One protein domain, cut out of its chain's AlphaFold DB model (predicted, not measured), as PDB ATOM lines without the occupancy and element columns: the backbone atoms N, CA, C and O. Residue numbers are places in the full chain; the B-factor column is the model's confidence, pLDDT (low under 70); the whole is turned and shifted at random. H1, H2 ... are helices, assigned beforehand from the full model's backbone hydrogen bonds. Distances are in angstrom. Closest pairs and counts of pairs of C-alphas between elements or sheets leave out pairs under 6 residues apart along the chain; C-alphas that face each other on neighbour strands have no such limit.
ATOM      1  N   PHE A   2     -47.750  26.519  -5.444       59.52
ATOM      2  CA  PHE A   2     -47.772  27.981  -5.241       59.52
ATOM      3  C   PHE A   2     -48.954  28.510  -4.409       59.52
ATOM      4  O   PHE A   2     -48.792  29.444  -3.633       59.52
ATOM      5  N   PHE A   3     -50.141  27.908  -4.540       60.79
ATOM      6  CA  PHE A   3     -51.321  28.349  -3.790       60.79
ATOM      7  C   PHE A   3     -51.225  28.037  -2.291       60.79
ATOM      8  O   PHE A   3     -51.548  28.882  -1.466       60.79
ATOM      9  N   VAL A   4     -50.738  26.847  -1.924       63.87
ATOM     10  CA  VAL A   4     -50.607  26.443  -0.512       63.87
ATOM     11  C   VAL A   4     -49.559  27.297   0.194       63.87
ATOM     12  O   VAL A   4     -49.794  27.744   1.314       63.87
ATOM     13  N   SER A   5     -48.431  27.569  -0.471       72.46
ATOM     14  CA  SER A   5     -47.436  28.507   0.049       72.46
ATOM     15  C   SER A   5     -48.014  29.914   0.175       72.46
ATOM     16  O   SER A   5     -47.866  30.507   1.228       72.46
ATOM     17  N   ALA A   6     -48.775  30.405  -0.811       74.77
ATOM     18  CA  ALA A   6     -49.405  31.723  -0.719       74.77
ATOM     19  C   ALA A   6     -50.393  31.823   0.458       74.77
ATOM     20  O   ALA A   6     -50.362  32.788   1.215       74.77
ATOM     21  N   VAL A   7     -51.237  30.811   0.678       72.96
ATOM     22  CA  VAL A   7     -52.144  30.794   1.840       72.96
ATOM     23  C   VAL A   7     -51.355  30.788   3.149       72.96
ATOM     24  O   VAL A   7     -51.711  31.515   4.072       72.96
ATOM     25  N   LYS A   8     -50.268  30.013   3.231       78.24
ATOM     26  CA  LYS A   8     -49.399  29.989   4.412       78.24
ATOM     27  C   LYS A   8     -48.725  31.344   4.647       78.24
ATOM     28  O   LYS A   8     -48.793  31.845   5.761       78.24
ATOM     29  N   ASP A   9     -48.155  31.949   3.610       82.31
ATOM     30  CA  ASP A   9     -47.503  33.261   3.678       82.31
ATOM     31  C   ASP A   9     -48.507  34.344   4.092       82.31
ATOM     32  O   ASP A   9     -48.192  35.229   4.880       82.31
ATOM     33  N   TYR A  10     -49.745  34.264   3.599       83.97
ATOM     34  CA  TYR A  10     -50.816  35.166   4.006       83.97
ATOM     35  C   TYR A  10     -51.203  34.983   5.479       83.97
ATOM     36  O   TYR A  10     -51.350  35.970   6.199       83.97
ATOM     37  N   LEU A  11     -51.337  33.737   5.948       81.23
ATOM     38  CA  LEU A  11     -51.583  33.445   7.363       81.23
ATOM     39  C   LEU A  11     -50.429  33.930   8.247       81.23
ATOM     40  O   LEU A  11     -50.675  34.450   9.330       81.23
ATOM     41  N   GLU A  12     -49.188  33.818   7.778       83.37
ATOM     42  CA  GLU A  12     -48.003  34.325   8.471       83.37
ATOM     43  C   GLU A  12     -47.982  35.860   8.508       83.37
ATOM     44  O   GLU A  12     -47.692  36.443   9.548       83.37
ATOM     45  N   VAL A  13     -48.383  36.539   7.427       82.74
ATOM     46  CA  VAL A  13     -48.576  38.000   7.418       82.74
ATOM     47  C   VAL A  13     -49.664  38.417   8.407       82.74
ATOM     48  O   VAL A  13     -49.454  39.362   9.167       82.74
ATOM     49  N   LEU A  14     -50.797  37.710   8.448       79.19
ATOM     50  CA  LEU A  14     -51.851  37.974   9.429       79.19
ATOM     51  C   LEU A  14     -51.365  37.739  10.866       79.19
ATOM     52  O   LEU A  14     -51.626  38.583  11.718       79.19
ATOM     53  N   SER A  15     -50.627  36.653  11.120       80.83
ATOM     54  CA  SER A  15     -50.041  36.351  12.434       80.83
ATOM     55  C   SER A  15     -49.034  37.419  12.861       80.83
ATOM     56  O   SER A  15     -49.066  37.908  13.983       80.83
ATOM     57  N   ASN A  16     -48.176  37.870  11.947       80.58
ATOM     58  CA  ASN A  16     -47.223  38.939  12.235       80.58
ATOM     59  C   ASN A  16     -47.937  40.261  12.555       80.58
ATOM     60  O   ASN A  16     -47.473  41.026  13.396       80.58
ATOM     61  N   ILE A  17     -49.079  40.543  11.925       75.62
ATOM     62  CA  ILE A  17     -49.899  41.720  12.251       75.62
ATOM     63  C   ILE A  17     -50.561  41.560  13.620       75.62
ATOM     64  O   ILE A  17     -50.594  42.524  14.384       75.62
ATOM     65  N   THR A  18     -51.061  40.363  13.945       71.00
ATOM     66  CA  THR A  18     -51.651  40.092  15.263       71.00
ATOM     67  C   THR A  18     -50.615  40.201  16.379       71.00
ATOM     68  O   THR A  18     -50.948  40.684  17.454       71.00
ATOM     69  N   ASP A  19     -49.363  39.821  16.112       72.55
ATOM     70  CA  ASP A  19     -48.276  39.869  17.094       72.55
ATOM     71  C   ASP A  19     -47.674  41.277  17.247       72.55
ATOM     72  O   ASP A  19     -47.289  41.680  18.345       72.55
ATOM     73  N   THR A  20     -47.590  42.052  16.158       70.00
ATOM     74  CA  THR A  20     -47.002  43.409  16.176       70.00
ATOM     75  C   THR A  20     -47.945  44.474  16.727       70.00
ATOM     76  O   THR A  20     -47.480  45.449  17.323       70.00
ATOM     77  N   LEU A  21     -49.261  44.313  16.563       64.63
ATOM     78  CA  LEU A  21     -50.248  45.179  17.199       64.63
ATOM     79  C   LEU A  21     -50.671  44.580  18.542       64.63
ATOM     80  O   LEU A  21     -51.574  43.757  18.610       64.63
ATOM     81  N   THR A  22     -50.117  45.097  19.638       60.17
ATOM     82  CA  THR A  22     -50.556  44.808  21.020       60.17
ATOM     83  C   THR A  22     -51.977  45.312  21.349       60.17
ATOM     84  O   THR A  22     -52.370  45.366  22.513       60.17
ATOM     85  N   GLY A  23     -52.763  45.695  20.339       61.15
ATOM     86  CA  GLY A  23     -54.109  46.245  20.459       61.15
ATOM     87  C   GLY A  23     -55.151  45.444  19.679       61.15
ATOM     88  O   GLY A  23     -54.851  44.499  18.957       61.15
ATOM     89  N   THR A  24     -56.414  45.845  19.812       63.24
ATOM     90  CA  THR A  24     -57.530  45.259  19.061       63.24
ATOM     91  C   THR A  24     -57.327  45.442  17.556       63.24
ATOM     92  O   THR A  24     -57.187  46.575  17.090       63.24
ATOM     93  N   LEU A  25     -57.362  44.344  16.795       64.17
ATOM     94  CA  LEU A  25     -57.347  44.359  15.332       64.17
ATOM     95  C   LEU A  25     -58.518  45.192  14.807       64.17
ATOM     96  O   LEU A  25     -59.678  44.788  14.904       64.17
ATOM     97  N   SER A  26     -58.226  46.359  14.237       77.26
ATOM     98  CA  SER A  26     -59.233  47.090  13.484       77.26
ATOM     99  C   SER A  26     -59.427  46.407  12.130       77.26
ATOM    100  O   SER A  26     -58.480  45.996  11.461       77.26
ATOM    101  N   PHE A  27     -60.682  46.282  11.699       77.75
ATOM    102  CA  PHE A  27     -61.017  45.721  10.387       77.75
ATOM    103  C   PHE A  27     -60.280  46.442   9.239       77.75
ATOM    104  O   PHE A  27     -59.917  45.821   8.246       77.75
ATOM    105  N   ASP A  28     -59.998  47.737   9.408       81.97
ATOM    106  CA  ASP A  28     -59.271  48.557   8.437       81.97
ATOM    107  C   ASP A  28     -57.795  48.147   8.273       81.97
ATOM    108  O   ASP A  28     -57.299  48.112   7.146       81.97
ATOM    109  N   THR A  29     -57.080  47.778   9.347       79.30
ATOM    110  CA  THR A  29     -55.686  47.306   9.222       79.30
ATOM    111  C   THR A  29     -55.621  45.941   8.554       79.30
ATOM    112  O   THR A  29     -54.774  45.734   7.681       79.30
ATOM    113  N   ILE A  30     -56.560  45.045   8.880       82.54
ATOM    114  CA  ILE A  30     -56.705  43.763   8.186       82.54
ATOM    115  C   ILE A  30     -56.971  44.032   6.704       82.54
ATOM    116  O   ILE A  30     -56.169  43.620   5.875       82.54
ATOM    117  N   LEU A  31     -58.005  44.802   6.352       81.20
ATOM    118  CA  LEU A  31     -58.344  45.096   4.958       81.20
ATOM    119  C   LEU A  31     -57.155  45.686   4.181       81.20
ATOM    120  O   LEU A  31     -56.810  45.174   3.118       81.20
ATOM    121  N   LYS A  32     -56.473  46.702   4.722       84.68
ATOM    122  CA  LYS A  32     -55.286  47.296   4.084       84.68
ATOM    123  C   LYS A  32     -54.163  46.283   3.884       84.68
ATOM    124  O   LYS A  32     -53.565  46.254   2.811       84.68
ATOM    125  N   SER A  33     -53.895  45.437   4.877       81.54
ATOM    126  CA  SER A  33     -52.868  44.396   4.766       81.54
ATOM    127  C   SER A  33     -53.238  43.303   3.764       81.54
ATOM    128  O   SER A  33     -52.388  42.902   2.972       81.54
ATOM    129  N   THR A  34     -54.507  42.883   3.718       86.31
ATOM    130  CA  THR A  34     -55.002  41.918   2.724       86.31
ATOM    131  C   THR A  34     -54.869  42.470   1.311       86.31
ATOM    132  O   THR A  34     -54.401  41.767   0.423       86.31
ATOM    133  N   LEU A  35     -55.204  43.746   1.101       84.08
ATOM    134  CA  LEU A  35     -55.124  44.392  -0.203       84.08
ATOM    135  C   LEU A  35     -53.670  44.623  -0.627       84.08
ATOM    136  O   LEU A  35     -53.336  44.424  -1.794       84.08
ATOM    137  N   LEU A  36     -52.785  44.959   0.318       85.75
ATOM    138  CA  LEU A  36     -51.344  45.017   0.082       85.75
ATOM    139  C   LEU A  36     -50.786  43.638  -0.297       85.75
ATOM    140  O   LEU A  36     -50.048  43.541  -1.273       85.75
ATOM    141  N   TYR A  37     -51.171  42.580   0.420       88.58
ATOM    142  CA  TYR A  37     -50.774  41.206   0.112       88.58
ATOM    143  C   TYR A  37     -51.311  40.742  -1.251       88.58
ATOM    144  O   TYR A  37     -50.598  40.121  -2.038       88.58
ATOM    145  N   LEU A  38     -52.557  41.080  -1.587       84.90
ATOM    146  CA  LEU A  38     -53.128  40.809  -2.908       84.90
ATOM    147  C   LEU A  38     -52.373  41.566  -4.009       84.90
ATOM    148  O   LEU A  38     -52.083  40.997  -5.057       84.90
ATOM    149  N   ALA A  39     -51.977  42.818  -3.775       85.30
ATOM    150  CA  ALA A  39     -51.188  43.586  -4.736       85.30
ATOM    151  C   ALA A  39     -49.771  43.010  -4.922       85.30
ATOM    152  O   ALA A  39     -49.301  42.872  -6.056       85.30
ATOM    153  N   THR A  40     -49.087  42.632  -3.836       87.26
ATOM    154  CA  THR A  40     -47.749  42.019  -3.908       87.26
ATOM    155  C   THR A  40     -47.796  40.626  -4.532       87.26
ATOM    156  O   THR A  40     -46.962  40.326  -5.387       87.26
ATOM    157  N   SER A  41     -48.794  39.805  -4.202       84.49
ATOM    158  CA  SER A  41     -48.999  38.497  -4.837       84.49
ATOM    159  C   SER A  41     -49.365  38.623  -6.314       84.49
ATOM    160  O   SER A  41     -48.831  37.870  -7.122       84.49
ATOM    161  N   THR A  42     -50.160  39.625  -6.710       82.20
ATOM    162  CA  THR A  42     -50.431  39.908  -8.132       82.20
ATOM    163  C   THR A  42     -49.142  40.278  -8.870       82.20
ATOM    164  O   THR A  42     -48.901  39.792  -9.973       82.20
ATOM    165  N   LYS A  43     -48.258  41.074  -8.254       87.52
ATOM    166  CA  LYS A  43     -46.936  41.390  -8.823       87.52
ATOM    167  C   LYS A  43     -46.069  40.137  -8.994       87.52
ATOM    168  O   LYS A  43     -45.465  39.964 -10.051       87.52
ATOM    169  N   VAL A  44     -46.012  39.264  -7.985       84.59
ATOM    170  CA  VAL A  44     -45.279  37.985  -8.062       84.59
ATOM    171  C   VAL A  44     -45.882  37.080  -9.135       84.59
ATOM    172  O   VAL A  44     -45.146  36.500  -9.923       84.59
ATOM    173  N   PHE A  45     -47.208  37.018  -9.232       82.17
ATOM    174  CA  PHE A  45     -47.923  36.248 -10.244       82.17
ATOM    175  C   PHE A  45     -47.625  36.740 -11.669       82.17
ATOM    176  O   PHE A  45     -47.315  35.938 -12.546       82.17
ATOM    177  N   VAL A  46     -47.633  38.056 -11.901       83.38
ATOM    178  CA  VAL A  46     -47.245  38.637 -13.197       83.38
ATOM    179  C   VAL A  46     -45.777  38.335 -13.509       83.38
ATOM    180  O   VAL A  46     -45.461  37.929 -14.626       83.38
ATOM    181  N   SER A  47     -44.885  38.453 -12.520       85.28
ATOM    182  CA  SER A  47     -43.478  38.065 -12.676       85.28
ATOM    183  C   SER A  47     -43.325  36.581 -13.021       85.28
ATOM    184  O   SER A  47     -42.476  36.248 -13.838       85.28
ATOM    185  N   TYR A  48     -44.142  35.709 -12.429       81.39
ATOM    186  CA  TYR A  48     -44.156  34.266 -12.671       81.39
ATOM    187  C   TYR A  48     -44.655  33.905 -14.078       81.39
ATOM    188  O   TYR A  48     -44.118  32.999 -14.715       81.39
ATOM    189  N   ILE A  49     -45.652  34.633 -14.594       81.76
ATOM    190  CA  ILE A  49     -46.114  34.483 -15.982       81.76
ATOM    191  C   ILE A  49     -45.008  34.895 -16.959       81.76
ATOM    192  O   ILE A  49     -44.701  34.138 -17.881       81.76
ATOM    193  N   ILE A  50     -44.402  36.069 -16.747       86.91
ATOM    194  CA  ILE A  50     -43.382  36.640 -17.643       86.91
ATOM    195  C   ILE A  50     -42.079  35.829 -17.607       86.91
ATOM    196  O   ILE A  50     -41.409  35.709 -18.628       86.91
ATOM    197  N   SER A  51     -41.717  35.251 -16.460       87.33
ATOM    198  CA  SER A  51     -40.505  34.436 -16.319       87.33
ATOM    199  C   SER A  51     -40.609  33.049 -16.964       87.33
ATOM    200  O   SER A  51     -39.610  32.334 -17.006       87.33
ATOM    201  N   PHE A  52     -41.793  32.651 -17.451       79.04
ATOM    202  CA  PHE A  52     -42.076  31.313 -17.989       79.04
ATOM    203  C   PHE A  52     -41.780  30.159 -17.014       79.04
ATOM    204  O   PHE A  52     -41.683  28.997 -17.412       79.04
ATOM    205  N   GLU A  53     -41.702  30.438 -15.710       81.49
ATOM    206  CA  GLU A  53     -41.497  29.393 -14.704       81.49
ATOM    207  C   GLU A  53     -42.680  28.423 -14.616       81.49
ATOM    208  O   GLU A  53     -42.503  27.267 -14.231       81.49
ATOM    209  N   TRP A  54     -43.877  28.855 -15.016       75.72
ATOM    210  CA  TRP A  54     -45.044  27.984 -15.152       75.72
ATOM    211  C   TRP A  54     -44.823  26.850 -16.147       75.72
ATOM    212  O   TRP A  54     -45.198  25.718 -15.854       75.72
ATOM    213  N   PHE A  55     -44.139  27.106 -17.261       77.31
ATOM    214  CA  PHE A  55     -43.832  26.072 -18.246       77.31
ATOM    215  C   PHE A  55     -42.864  25.036 -17.667       77.31
ATOM    216  O   PHE A  55     -43.091  23.832 -17.764       77.31
ATOM    217  N   ARG A  56     -41.832  25.506 -16.953       75.66
ATOM    218  CA  ARG A  56     -40.899  24.643 -16.220       75.66
ATOM    219  C   ARG A  56     -41.623  23.794 -15.165       75.66
ATOM    220  O   ARG A  56     -41.354  22.605 -15.052       75.66
ATOM    221  N   ASN A  57     -42.551  24.388 -14.413       71.00
ATOM    222  CA  ASN A  57     -43.305  23.683 -13.375       71.00
ATOM    223  C   ASN A  57     -44.291  22.655 -13.949       71.00
ATOM    224  O   ASN A  57     -44.487  21.617 -13.323       71.00
ATOM    225  N   ILE A  58     -44.870  22.904 -15.130       71.23
ATOM    226  CA  ILE A  58     -45.688  21.915 -15.848       71.23
ATOM    227  C   ILE A  58     -44.839  20.697 -16.223       71.23
ATOM    228  O   ILE A  58     -45.278  19.572 -16.006       71.23
ATOM    229  N   SER A  59     -43.603  20.898 -16.692       68.91
ATOM    230  CA  SER A  59     -42.679  19.792 -16.989       68.91
ATOM    231  C   SER A  59     -42.260  18.989 -15.751       68.91
ATOM    232  O   SER A  59     -41.858  17.837 -15.885       68.91
ATOM    233  N   TYR A  60     -42.350  19.579 -14.554       65.59
ATOM    234  CA  TYR A  60     -42.083  18.895 -13.285       65.59
ATOM    235  C   TYR A  60     -43.311  18.219 -12.670       65.59
ATOM    236  O   TYR A  60     -43.180  17.592 -11.616       65.59
ATOM    237  N   LEU A  61     -44.497  18.324 -13.282       61.91
ATOM    238  CA  LEU A  61     -45.621  17.507 -12.844       61.91
ATOM    239  C   LEU A  61     -45.233  16.029 -13.005       61.91
ATOM    240  O   LEU A  61     -44.754  15.638 -14.073       61.91
ATOM    241  N   PRO A  62     -45.398  15.199 -11.960       61.03
ATOM    242  CA  PRO A  62     -45.038  13.795 -12.047       61.03
ATOM    243  C   PRO A  62     -45.846  13.135 -13.163       61.03
ATOM    244  O   PRO A  62     -47.076  13.209 -13.195       61.03
TER     245      PRO A  62
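AT A GLANCE: This is residues 2 to 62 of the 808 residues of the protein "Uncharacterized membrane protein ycf78" of Oltmannsiellopsis viridis (UniProt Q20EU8). A long helix, H2, and a shorter one, H1, fold back on each other as a loosely joined helical hairpin, and the short helix H3 sits past the far end of H2, at a corner to it. The turn between H1 and H2 makes one end of a rod, and residues 46 to 62, with the last part of H2 and H3, stand free at the other end. The printed part has 61 residues with three named helices in the order H1, H2, H3 and no named strand; the class is all helix. The whole is loose, with a radius of gyration of the C-alphas of 15.1 A and spans of 47 by 22 by 14 A.

HOW THE PARTS SIT: H2, residues 27 to 50, is the longest helix. It only just touches H1, residues 2 to 20, with 3 pairs of C-alphas within 8 A; the closest are those of Tyr 10 and Tyr 37, 7.2 A apart. H1 touches H2 with residues 6 to 14 alone, and H2 touches H1 with residues 30 to 41 alone. The two run opposite ways at a shallow tilt of 32 degrees and form a helical hairpin. H3, residues 53 to 59, is close to H2 but not clearly touching: their closest C-alphas, those of Tyr 48 and Trp 54, are 6.8 A apart. H2 and H3 run the same way at a steep tilt of 66 degrees. H1 and H3 are apart. In H1, H2 and H3 every O i to N i+4 pair is within hydrogen-bond range.

IN THESE COORDINATES: H2 measures 34.3 A from first to last C-alpha, from C-alpha 27 at (-61.017, 45.721, 10.387) to C-alpha 50 at (-43.382, 36.640, -17.643). H1 measures 26.4 A and begins with C-alpha 2 at (-47.772, 27.981, -5.241). H3 measures 9.9 A.

THE WHOLE: The C-alphas farthest apart, those of Gly 23 and Ser 59, are 47.3 A apart. The printed part has no cut. The link from H1 to H2 is short, that from H2 to H3 tight. The mean pLDDT of the printed part is 77.1; residues 2 to 4, 21 to 25 and 59 to 62 are under 70.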